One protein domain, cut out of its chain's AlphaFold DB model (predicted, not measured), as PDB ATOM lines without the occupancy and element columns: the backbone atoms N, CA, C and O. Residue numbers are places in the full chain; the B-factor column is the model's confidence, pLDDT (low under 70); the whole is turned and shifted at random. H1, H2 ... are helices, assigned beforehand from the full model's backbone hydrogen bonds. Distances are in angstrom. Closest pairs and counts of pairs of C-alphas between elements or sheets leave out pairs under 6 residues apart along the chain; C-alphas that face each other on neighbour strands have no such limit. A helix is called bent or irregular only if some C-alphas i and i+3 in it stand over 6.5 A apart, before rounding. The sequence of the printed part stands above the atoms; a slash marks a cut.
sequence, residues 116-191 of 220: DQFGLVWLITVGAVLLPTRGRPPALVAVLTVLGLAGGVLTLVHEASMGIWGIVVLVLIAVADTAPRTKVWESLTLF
ATOM      1  N   ASP A 116       9.518  49.064 -19.343       87.44
ATOM      2  CA  ASP A 116      10.435  48.209 -20.111       87.44
ATOM      3  C   ASP A 116      10.002  46.734 -20.155       87.44
ATOM      4  O   ASP A 116      10.397  46.000 -21.064       87.44
ATOM      5  N   GLN A 117       9.130  46.295 -19.242       91.56
ATOM      6  CA  GLN A 117       8.616  44.925 -19.206       91.56
ATOM      7  C   GLN A 117       7.690  44.609 -20.390       91.56
ATOM      8  O   GLN A 117       7.569  43.444 -20.772       91.56
ATOM      9  N   PHE A 118       7.107  45.617 -21.055       91.62
ATOM     10  CA  PHE A 118       6.382  45.397 -22.313       91.62
ATOM     11  C   PHE A 118       7.270  44.830 -23.419       91.62
ATOM     12  O   PHE A 118       6.776  44.137 -24.310       91.62
ATOM     13  N   GLY A 119       8.584  45.054 -23.345       90.25
ATOM     14  CA  GLY A 119       9.517  44.429 -24.269       90.25
ATOM     15  C   GLY A 119       9.540  42.898 -24.165       90.25
ATOM     16  O   GLY A 119       9.766  42.244 -25.178       90.25
ATOM     17  N   LEU A 120       9.191  42.308 -23.011       91.88
ATOM     18  CA  LEU A 120       9.002  40.857 -22.886       91.88
ATOM     19  C   LEU A 120       7.773  40.378 -23.671       91.88
ATOM     20  O   LEU A 120       7.841  39.370 -24.371       91.88
ATOM     21  N   VAL A 121       6.652  41.105 -23.591       94.19
ATOM     22  CA  VAL A 121       5.438  40.793 -24.374       94.19
ATOM     23  C   VAL A 121       5.744  40.884 -25.863       94.19
ATOM     24  O   VAL A 121       5.374  39.995 -26.633       94.19
ATOM     25  N   TRP A 122       6.466  41.930 -26.265       93.06
ATOM     26  CA  TRP A 122       6.921  42.099 -27.639       93.06
ATOM     27  C   TRP A 122       7.835  40.956 -28.080       93.06
ATOM     28  O   TRP A 122       7.562  40.350 -29.110       93.06
ATOM     29  N   LEU A 123       8.832  40.573 -27.279       91.44
ATOM     30  CA  LEU A 123       9.719  39.440 -27.560       91.44
ATOM     31  C   LEU A 123       8.940  38.130 -27.765       91.44
ATOM     32  O   LEU A 123       9.177  37.406 -28.735       91.44
ATOM     33  N   ILE A 124       7.994  37.834 -26.872       92.69
ATOM     34  CA  ILE A 124       7.140  36.642 -26.970       92.69
ATOM     35  C   ILE A 124       6.301  36.695 -28.252       92.69
ATOM     36  O   ILE A 124       6.208  35.697 -28.964       92.69
ATOM     37  N   THR A 125       5.737  37.861 -28.575       91.50
ATOM     38  CA  THR A 125       4.945  38.077 -29.795       91.50
ATOM     39  C   THR A 125       5.794  37.869 -31.047       91.50
ATOM     40  O   THR A 125       5.385  37.148 -31.955       91.50
ATOM     41  N   VAL A 126       7.003  38.433 -31.077       88.31
ATOM     42  CA  VAL A 126       7.969  38.252 -32.164       88.31
ATOM     43  C   VAL A 126       8.238  36.762 -32.380       88.31
ATOM     44  O   VAL A 126       8.064  36.268 -33.492       88.31
ATOM     45  N   GLY A 127       8.573  36.017 -31.323       87.69
ATOM     46  CA  GLY A 127       8.797  34.571 -31.415       87.69
ATOM     47  C   GLY A 127       7.563  33.796 -31.896       87.69
ATOM     48  O   GLY A 127       7.672  32.947 -32.782       87.69
ATOM     49  N   ALA A 128       6.382  34.114 -31.360       89.12
ATOM     50  CA  ALA A 128       5.131  33.439 -31.697       89.12
ATOM     51  C   ALA A 128       4.710  33.640 -33.162       89.12
ATOM     52  O   ALA A 128       4.134  32.727 -33.754       89.12
ATOM     53  N   VAL A 129       5.004  34.802 -33.757       87.19
ATOM     54  CA  VAL A 129       4.641  35.113 -35.151       87.19
ATOM     55  C   VAL A 129       5.743  34.712 -36.140       87.19
ATOM     56  O   VAL A 129       5.435  34.265 -37.247       87.19
ATOM     57  N   LEU A 130       7.023  34.797 -35.760       83.25
ATOM     58  CA  LEU A 130       8.149  34.391 -36.616       83.25
ATOM     59  C   LEU A 130       8.101  32.902 -36.979       83.25
ATOM     60  O   LEU A 130       8.302  32.536 -38.135       83.25
ATOM     61  N   LEU A 131       7.806  32.035 -36.008       78.44
ATOM     62  CA  LEU A 131       7.791  30.583 -36.214       78.44
ATOM     63  C   LEU A 131       6.823  30.119 -37.328       78.44
ATOM     64  O   LEU A 131       7.273  29.401 -38.220       78.44
ATOM     65  N   PRO A 132       5.535  30.520 -37.352       79.62
ATOM     66  CA  PRO A 132       4.597  30.114 -38.405       79.62
ATOM     67  C   PRO A 132       4.788  30.844 -39.746       79.62
ATOM     68  O   PRO A 132       4.251  30.405 -40.769       79.62
ATOM     69  N   THR A 133       5.515  31.966 -39.764       79.06
ATOM     70  CA  THR A 133       5.765  32.760 -40.983       79.06
ATOM     71  C   THR A 133       7.080  32.402 -41.679       79.06
ATOM     72  O   THR A 133       7.282  32.785 -42.836       79.06
ATOM     73  N   ARG A 134       7.929  31.591 -41.030       70.94
ATOM     74  CA  ARG A 134       9.156  31.000 -41.577       70.94
ATOM     75  C   ARG A 134       8.833  30.175 -42.834       70.94
ATOM     76  O   ARG A 134       8.329  29.061 -42.749       70.94
ATOM     77  N   GLY A 135       9.074  30.753 -44.011       71.06
ATOM     78  CA  GLY A 135       8.784  30.139 -45.317       71.06
ATOM     79  C   GLY A 135       7.792  30.904 -46.202       71.06
ATOM     80  O   GLY A 135       7.551  30.489 -47.332       71.06
ATOM     81  N   ARG A 136       7.231  32.030 -45.736       79.19
ATOM     82  CA  ARG A 136       6.368  32.917 -46.539       79.19
ATOM     83  C   ARG A 136       6.993  34.317 -46.651       79.19
ATOM     84  O   ARG A 136       6.601  35.200 -45.891       79.19
ATOM     85  N   PRO A 137       7.943  34.549 -47.579       73.38
ATOM     86  CA  PRO A 137       8.758  35.766 -47.606       73.38
ATOM     87  C   PRO A 137       7.972  37.093 -47.608       73.38
ATOM     88  O   PRO A 137       8.303  37.949 -46.790       73.38
ATOM     89  N   PRO A 138       6.905  37.295 -48.412       74.88
ATOM     90  CA  PRO A 138       6.170  38.563 -48.376       74.88
ATOM     91  C   PRO A 138       5.427  38.776 -47.047       74.88
ATOM     92  O   PRO A 138       5.397  39.888 -46.526       74.88
ATOM     93  N   ALA A 139       4.875  37.710 -46.458       79.06
ATOM     94  CA  ALA A 139       4.207  37.783 -45.159       79.06
ATOM     95  C   ALA A 139       5.206  38.055 -44.025       79.06
ATOM     96  O   ALA A 139       4.909  38.824 -43.113       79.06
ATOM     97  N   LEU A 140       6.405  37.471 -44.105       77.19
ATOM     98  CA  LEU A 140       7.481  37.691 -43.145       77.19
ATOM     99  C   LEU A 140       7.945  39.154 -43.140       77.19
ATOM    100  O   LEU A 140       8.079  39.739 -42.071       77.19
ATOM    101  N   VAL A 141       8.129  39.770 -44.313       77.56
ATOM    102  CA  VAL A 141       8.512  41.192 -44.421       77.56
ATOM    103  C   VAL A 141       7.436  42.109 -43.835       77.56
ATOM    104  O   VAL A 141       7.757  43.031 -43.080       77.56
ATOM    105  N   ALA A 142       6.159  41.841 -44.126       82.06
ATOM    106  CA  ALA A 142       5.054  42.610 -43.557       82.06
ATOM    107  C   ALA A 142       5.021  42.495 -42.022       82.06
ATOM    108  O   ALA A 142       4.945  43.503 -41.320       82.06
ATOM    109  N   VAL A 143       5.160  41.276 -41.496       83.56
ATOM    110  CA  VAL A 143       5.206  41.008 -40.052       83.56
ATOM    111  C   VAL A 143       6.391  41.700 -39.386       83.56
ATOM    112  O   VAL A 143       6.209  42.363 -38.368       83.56
ATOM    113  N   LEU A 144       7.592  41.588 -39.953       82.62
ATOM    114  CA  LEU A 144       8.790  42.225 -39.406       82.62
ATOM    115  C   LEU A 144       8.672  43.748 -39.402       82.62
ATOM    116  O   LEU A 144       9.087  44.379 -38.434       82.62
ATOM    117  N   THR A 145       8.054  44.334 -40.429       84.19
ATOM    118  CA  THR A 145       7.767  45.777 -40.465       84.19
ATOM    119  C   THR A 145       6.856  46.181 -39.308       84.19
ATOM    120  O   THR A 145       7.180  47.105 -38.563       84.19
ATOM    121  N   VAL A 146       5.750  45.459 -39.101       88.19
ATOM    122  CA  VAL A 146       4.811  45.738 -38.000       88.19
ATOM    123  C   VAL A 146       5.483  45.559 -36.636       88.19
ATOM    124  O   VAL A 146       5.339  46.410 -35.760       88.19
ATOM    125  N   LEU A 147       6.263  44.491 -36.455       86.75
ATOM    126  CA  LEU A 147       6.993  44.229 -35.212       86.75
ATOM    127  C   LEU A 147       8.092  45.268 -34.957       86.75
ATOM    128  O   LEU A 147       8.292  45.658 -33.807       86.75
ATOM    129  N   GLY A 148       8.771  45.737 -36.005       85.50
ATOM    130  CA  GLY A 148       9.768  46.803 -35.935       85.50
ATOM    131  C   GLY A 148       9.153  48.141 -35.534       85.50
ATOM    132  O   GLY A 148       9.678  48.806 -34.643       85.50
ATOM    133  N   LEU A 149       7.996  48.495 -36.105       89.12
ATOM    134  CA  LEU A 149       7.233  49.680 -35.694       89.12
ATOM    135  C   LEU A 149       6.783  49.579 -34.232       89.12
ATOM    136  O   LEU A 149       6.988  50.522 -33.467       89.12
ATOM    137  N   ALA A 150       6.245  48.428 -33.816       89.00
ATOM    138  CA  ALA A 150       5.860  48.192 -32.424       89.00
ATOM    139  C   ALA A 150       7.058  48.330 -31.468       89.00
ATOM    140  O   ALA A 150       6.953  48.959 -30.415       89.00
ATOM    141  N   GLY A 151       8.219  47.806 -31.858       86.50
ATOM    142  CA  GLY A 151       9.459  47.984 -31.114       86.50
ATOM    143  C   GLY A 151       9.907  49.452 -31.041       86.50
ATOM    144  O   GLY A 151      10.318  49.928 -29.979       86.50
ATOM    145  N   GLY A 152       9.795  50.198 -32.142       86.12
ATOM    146  CA  GLY A 152      10.067  51.636 -32.173       86.12
ATOM    147  C   GLY A 152       9.199  52.401 -31.172       86.12
ATOM    148  O   GLY A 152       9.721  53.160 -30.359       86.12
ATOM    149  N   VAL A 153       7.893  52.115 -31.141       87.81
ATOM    150  CA  VAL A 153       6.961  52.685 -30.152       87.81
ATOM    151  C   VAL A 153       7.384  52.336 -28.722       87.81
ATOM    152  O   VAL A 153       7.462  53.223 -27.876       87.81
ATOM    153  N   LEU A 154       7.743  51.080 -28.445       86.75
ATOM    154  CA  LEU A 154       8.223  50.668 -27.118       86.75
ATOM    155  C   LEU A 154       9.507  51.379 -26.684       86.75
ATOM    156  O   LEU A 154       9.710  51.604 -25.492       86.75
ATOM    157  N   THR A 155      10.355  51.763 -27.634       85.62
ATOM    158  CA  THR A 155      11.567  52.552 -27.363       85.62
ATOM    159  C   THR A 155      11.214  53.960 -26.895       85.62
ATOM    160  O   THR A 155      11.863  54.494 -25.998       85.62
ATOM    161  N   LEU A 156      10.162  54.547 -27.470       84.56
ATOM    162  CA  LEU A 156       9.650  55.854 -27.061       84.56
ATOM    163  C   LEU A 156       8.955  55.792 -25.693       84.56
ATOM    164  O   LEU A 156       9.051  56.742 -24.916       84.56
ATOM    165  N   VAL A 157       8.300  54.668 -25.373       83.44
ATOM    166  CA  VAL A 157       7.743  54.411 -24.033       83.44
ATOM    167  C   VAL A 157       8.866  54.252 -23.006       83.44
ATOM    168  O   VAL A 157       8.823  54.863 -21.941       83.44
ATOM    169  N   HIS A 158       9.898  53.463 -23.313       83.19
ATOM    170  CA  HIS A 158      11.070  53.323 -22.457       83.19
ATOM    171  C   HIS A 158      12.314  52.958 -23.278       83.19
ATOM    172  O   HIS A 158      12.397  51.882 -23.866       83.19
ATOM    173  N   GLU A 159      13.332  53.820 -23.249       75.56
ATOM    174  CA  GLU A 159      14.551  53.699 -24.072       75.56
ATOM    175  C   GLU A 159      15.286  52.358 -23.886       75.56
ATOM    176  O   GLU A 159      15.769  51.756 -24.844       75.56
ATOM    177  N   ALA A 160      15.328  51.842 -22.650       76.06
ATOM    178  CA  ALA A 160      16.021  50.592 -22.343       76.06
ATOM    179  C   ALA A 160      15.328  49.352 -22.926       76.06
ATOM    180  O   ALA A 160      15.956  48.298 -22.992       76.06
ATOM    181  N   SER A 161      14.072  49.461 -23.382       79.19
ATOM    182  CA  SER A 161      13.323  48.328 -23.936       79.19
ATOM    183  C   SER A 161      14.072  47.687 -25.104       79.19
ATOM    184  O   SER A 161      14.181  46.465 -25.168       79.19
ATOM    185  N   MET A 162      14.661  48.495 -25.990       74.44
ATOM    186  CA  MET A 162      15.447  47.978 -27.114       74.44
ATOM    187  C   MET A 162      16.806  47.430 -26.703       74.44
ATOM    188  O   MET A 162      17.223  46.398 -27.223       74.44
ATOM    189  N   GLY A 163      17.483  48.078 -25.754       75.25
ATOM    190  CA  GLY A 163      18.770  47.592 -25.255       75.25
ATOM    191  C   GLY A 163      18.650  46.227 -24.577       75.25
ATOM    192  O   GLY A 163      19.495  45.363 -24.783       75.25
ATOM    193  N   ILE A 164      17.577  46.013 -23.814       81.56
ATOM    194  CA  ILE A 164      17.347  44.770 -23.074       81.56
ATOM    195  C   ILE A 164      16.770  43.690 -23.998       81.56
ATOM    196  O   ILE A 164      17.308  42.588 -24.086       81.56
ATOM    197  N   TRP A 165      15.683  43.996 -24.712       85.25
ATOM    198  CA  TRP A 165      14.909  42.985 -25.441       85.25
ATOM    199  C   TRP A 165      15.247  42.902 -26.925       85.25
ATOM    200  O   TRP A 165      15.168  41.820 -27.508       85.25
ATOM    201  N   GLY A 166      15.662  44.010 -27.541       79.12
ATOM    202  CA  GLY A 166      16.028  44.060 -28.959       79.12
ATOM    203  C   GLY A 166      17.195  43.131 -29.288       79.12
ATOM    204  O   GLY A 166      17.148  42.416 -30.286       79.12
ATOM    205  N   ILE A 167      18.184  43.043 -28.395       80.62
ATOM    206  CA  ILE A 167      19.294  42.083 -28.492       80.62
ATOM    207  C   ILE A 167      18.775  40.641 -28.598       80.62
ATOM    208  O   ILE A 167      19.196  39.884 -29.474       80.62
ATOM    209  N   VAL A 168      17.821  40.268 -27.744       82.44
ATOM    210  CA  VAL A 168      17.248  38.916 -27.730       82.44
ATOM    211  C   VAL A 168      16.391  38.670 -28.974       82.44
ATOM    212  O   VAL A 168      16.447  37.585 -29.551       82.44
ATOM    213  N   VAL A 169      15.651  39.679 -29.446       81.19
ATOM    214  CA  VAL A 169      14.898  39.603 -30.709       81.19
ATOM    215  C   VAL A 169      15.820  39.346 -31.898       81.19
ATOM    216  O   VAL A 169      15.506  38.490 -32.722       81.19
ATOM    217  N   LEU A 170      16.968  40.021 -31.984       77.31
ATOM    218  CA  LEU A 170      17.937  39.787 -33.060       77.31
ATOM    219  C   LEU A 170      18.460  38.346 -33.048       77.31
ATOM    220  O   LEU A 170      18.549  37.718 -34.103       77.31
ATOM    221  N   VAL A 171      18.737  37.796 -31.862       78.50
ATOM    222  CA  VAL A 171      19.111  36.381 -31.714       78.50
ATOM    223  C   VAL A 171      17.983  35.467 -32.193       78.50
ATOM    224  O   VAL A 171      18.241  34.529 -32.949       78.50
ATOM    225  N   LEU A 172      16.734  35.743 -31.806       76.56
ATOM    226  CA  LEU A 172      15.587  34.958 -32.262       76.56
ATOM    227  C   LEU A 172      15.433  35.000 -33.779       76.56
ATOM    228  O   LEU A 172      15.211  33.951 -34.373       76.56
ATOM    229  N   ILE A 173      15.579  36.167 -34.407       74.19
ATOM    230  CA  ILE A 173      15.515  36.311 -35.866       74.19
ATOM    231  C   ILE A 173      16.640  35.504 -36.529       74.19
ATOM    232  O   ILE A 173      16.371  34.739 -37.450       74.19
ATOM    233  N   ALA A 174      17.876  35.591 -36.028       73.38
ATOM    234  CA  ALA A 174      19.012  34.845 -36.578       73.38
ATOM    235  C   ALA A 174      18.824  33.314 -36.488       73.38
ATOM    236  O   ALA A 174      19.102  32.578 -37.443       73.38
ATOM    237  N   VAL A 175      18.301  32.822 -35.359       71.12
ATOM    238  CA  VAL A 175      17.947  31.402 -35.170       71.12
ATOM    239  C   VAL A 175      16.724  31.016 -36.018       71.12
ATOM    240  O   VAL A 175      16.625  29.892 -36.526       71.12
ATOM    241  N   ALA A 176      15.784  31.942 -36.204       68.25
ATOM    242  CA  ALA A 176      14.608  31.770 -37.049       68.25
ATOM    243  C   ALA A 176      14.933  31.778 -38.553       68.25
ATOM    244  O   ALA A 176      14.107  31.325 -39.339       68.25
ATOM    245  N   ASP A 177      16.114  32.234 -38.962       64.31
ATOM    246  CA  ASP A 177      16.534  32.251 -40.365       64.31
ATOM    247  C   ASP A 177      17.330  30.982 -40.744       64.31
ATOM    248  O   ASP A 177      17.116  30.384 -41.797       64.31
ATOM    249  N   THR A 178      18.141  30.428 -39.831       53.00
ATOM    250  CA  THR A 178      19.098  29.338 -40.143       53.00
ATOM    251  C   THR A 178      18.786  27.982 -39.479       53.00
ATOM    252  O   THR A 178      18.009  27.898 -38.527       53.00
ATOM    253  N   ALA A 179      19.324  26.875 -40.016       51.78
ATOM    254  CA  ALA A 179      19.104  25.521 -39.489       51.78
ATOM    255  C   ALA A 179      19.695  25.356 -38.064       51.78
ATOM    256  O   ALA A 179      20.844  25.733 -37.826       51.78
ATOM    257  N   PRO A 180      18.962  24.753 -37.107       51.56
ATOM    258  CA  PRO A 180      19.149  25.003 -35.670       51.56
ATOM    259  C   PRO A 180      20.404  24.397 -35.020       51.56
ATOM    260  O   PRO A 180      20.710  24.721 -33.875       51.56
ATOM    261  N   ARG A 181      21.129  23.491 -35.689       46.69
ATOM    262  CA  ARG A 181      22.111  22.625 -35.010       46.69
ATOM    263  C   ARG A 181      23.566  23.094 -35.086       46.69
ATOM    264  O   ARG A 181      24.362  22.662 -34.262       46.69
ATOM    265  N   THR A 182      23.927  23.962 -36.031       46.97
ATOM    266  CA  THR A 182      25.338  24.302 -36.292       46.97
ATOM    267  C   THR A 182      25.806  25.631 -35.702       46.97
ATOM    268  O   THR A 182      27.012  25.811 -35.594       46.97
ATOM    269  N   LYS A 183      24.925  26.566 -35.312       55.41
ATOM    270  CA  LYS A 183      25.357  27.976 -35.189       55.41
ATOM    271  C   LYS A 183      24.828  28.798 -34.012       55.41
ATOM    272  O   LYS A 183      25.061  29.997 -33.996       55.41
ATOM    273  N   VAL A 184      24.254  28.191 -32.968       53.84
ATOM    274  CA  VAL A 184      24.033  28.917 -31.690       53.84
ATOM    275  C   VAL A 184      25.351  29.528 -31.185       53.84
ATOM    276  O   VAL A 184      25.378  30.667 -30.728       53.84
ATOM    277  N   TRP A 185      26.463  28.809 -31.373       52.69
ATOM    278  CA  TRP A 185      27.813  29.292 -31.080       52.69
ATOM    279  C   TRP A 185      28.253  30.476 -31.947       52.69
ATOM    280  O   TRP A 185      28.923  31.367 -31.440       52.69
ATOM    281  N   GLU A 186      27.853  30.545 -33.217       51.88
ATOM    282  CA  GLU A 186      28.218  31.663 -34.094       51.88
ATOM    283  C   GLU A 186      27.351  32.904 -33.837       51.88
ATOM    284  O   GLU A 186      27.859  34.023 -33.847       51.88
ATOM    285  N   SER A 187      26.068  32.740 -33.504       52.56
ATOM    286  CA  SER A 187      25.208  33.862 -33.095       52.56
ATOM    287  C   SER A 187      25.698  34.528 -31.803       52.56
ATOM    288  O   SER A 187      25.570  35.739 -31.650       52.56
ATOM    289  N   LEU A 188      26.321  33.764 -30.899       52.75
ATOM    290  CA  LEU A 188      26.985  34.304 -29.707       52.75
ATOM    291  C   LEU A 188      28.240  35.127 -30.056       52.75
ATOM    292  O   LEU A 188      28.543  36.093 -29.359       52.75
ATOM    293  N   THR A 189      28.939  34.815 -31.158       58.41
ATOM    294  CA  THR A 189      30.113  35.599 -31.601       58.41
ATOM    295  C   THR A 189      29.764  36.976 -32.164       58.41
ATOM    296  O   THR A 189      30.630  37.842 -32.203       58.41
ATOM    297  N   LEU A 190      28.496  37.219 -32.513       51.31
ATOM    298  CA  LEU A 190      27.987  38.530 -32.938       51.31
ATOM    299  C   LEU A 190      27.994  39.571 -31.798       51.31
ATOM    300  O   LEU A 190      27.957  40.768 -32.064       51.31
ATOM    301  N   PHE A 191      28.081  39.116 -30.540       46.88
ATOM    302  CA  PHE A 191      28.163  39.962 -29.340       46.88
ATOM    303  C   PHE A 191      29.577  40.097 -28.773       46.88
ATOM    304  O   PHE A 191      29.797  40.869 -27.842       46.88
TER     305      PHE A 191
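AT A GLANCE: This is residues 116 to 191 of the 220 residues of an uncharacterized protein of Raineyella sp. CBA3103 (UniProt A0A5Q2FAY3). Three helices, H2, H1 and H3, stand side by side in an up-and-down bundle, their centres making a triangle, and a short fourth helix, H4, packs on the far half of H3, away from H1 and H2. After H3 the chain turns through residues 178 to 183 and folds back, so H4 runs against H3 at a steep tilt. The printed part has 76 residues with four named helices, in the order H1, H2, H3, H4, and no named strand; its class is all helix. It is compact, with a radius of gyration of the C-alphas of 12.7 A, and its outline is flat, spanning 36 by 29 by 15 A.

IN THESE COORDINATES: Begin with the longest helix, H2, residues 137 to 157: find C-alpha 137 at (8.758, 35.766, -47.606), and from there the helix runs 30.1 A to C-alpha 157 at (7.743, 54.411, -24.033). H1, residues 116 to 133, comes before it and is 26.4 A long; its first C-alpha is at (10.435, 48.209, -20.111). H3, residues 160 to 177, is 25.7 A long and has a kink of 33 degrees near residue 167; it is neither bent nor irregular, but only just, with C-alphas 164 and 167 6.4 A apart. H4 is short, residues 184 to 189, and ends with C-alpha 189 at (30.113, 35.599, -31.601).

HOW THE PARTS SIT: Look first at H2 and H1, a helical hairpin: they touch, with the C-alphas of Leu 140 and Thr 133 closest at 5.7 A, and run opposite ways at a shallow tilt of 1 degrees. H2 and H3 form a second helical hairpin, running opposite ways at a shallow tilt of 13 degrees. Here residues 151 to 155 of H2 alone touch residues 161 to 166 of H3 alone, and the closest C-alphas are those of Thr 155 and Ser 161, 5.7 A apart. H1 and H3 touch and run the same way at a shallow tilt of 14 degrees; their closest C-alphas, of Asp 116 and Ser 161, are 4.8 A apart. H1, H2 and H3 form a bundle, up and down, each helix running against the one before it in the chain. H3 is the hub, touching the three other helices. With residues 171 to 175 alone it touches H4, at a steep tilt of 49 degrees, opposite ways; the closest C-alphas, of Val 171 and Ser 187, are 6.7 A apart. H4 is apart from H1 and H2. In H2 and H4 every O i to N i+4 pair is within hydrogen-bond range; in H1 it is 11 of 14 and in H3 12 of 14.

THE WHOLE: The two C-alphas farthest apart are those of Val 157 and Thr 182, at 37.0 A. The printed part, residues 116 to 191, has no cut. The links from H1 to H2 and from H2 to H3 are tight, and the link from H3 to H4 is short. The mean pLDDT of the printed part is 76.7; look at residues 176 to 191 for the low values, under 70, with a mean of 54 in H4.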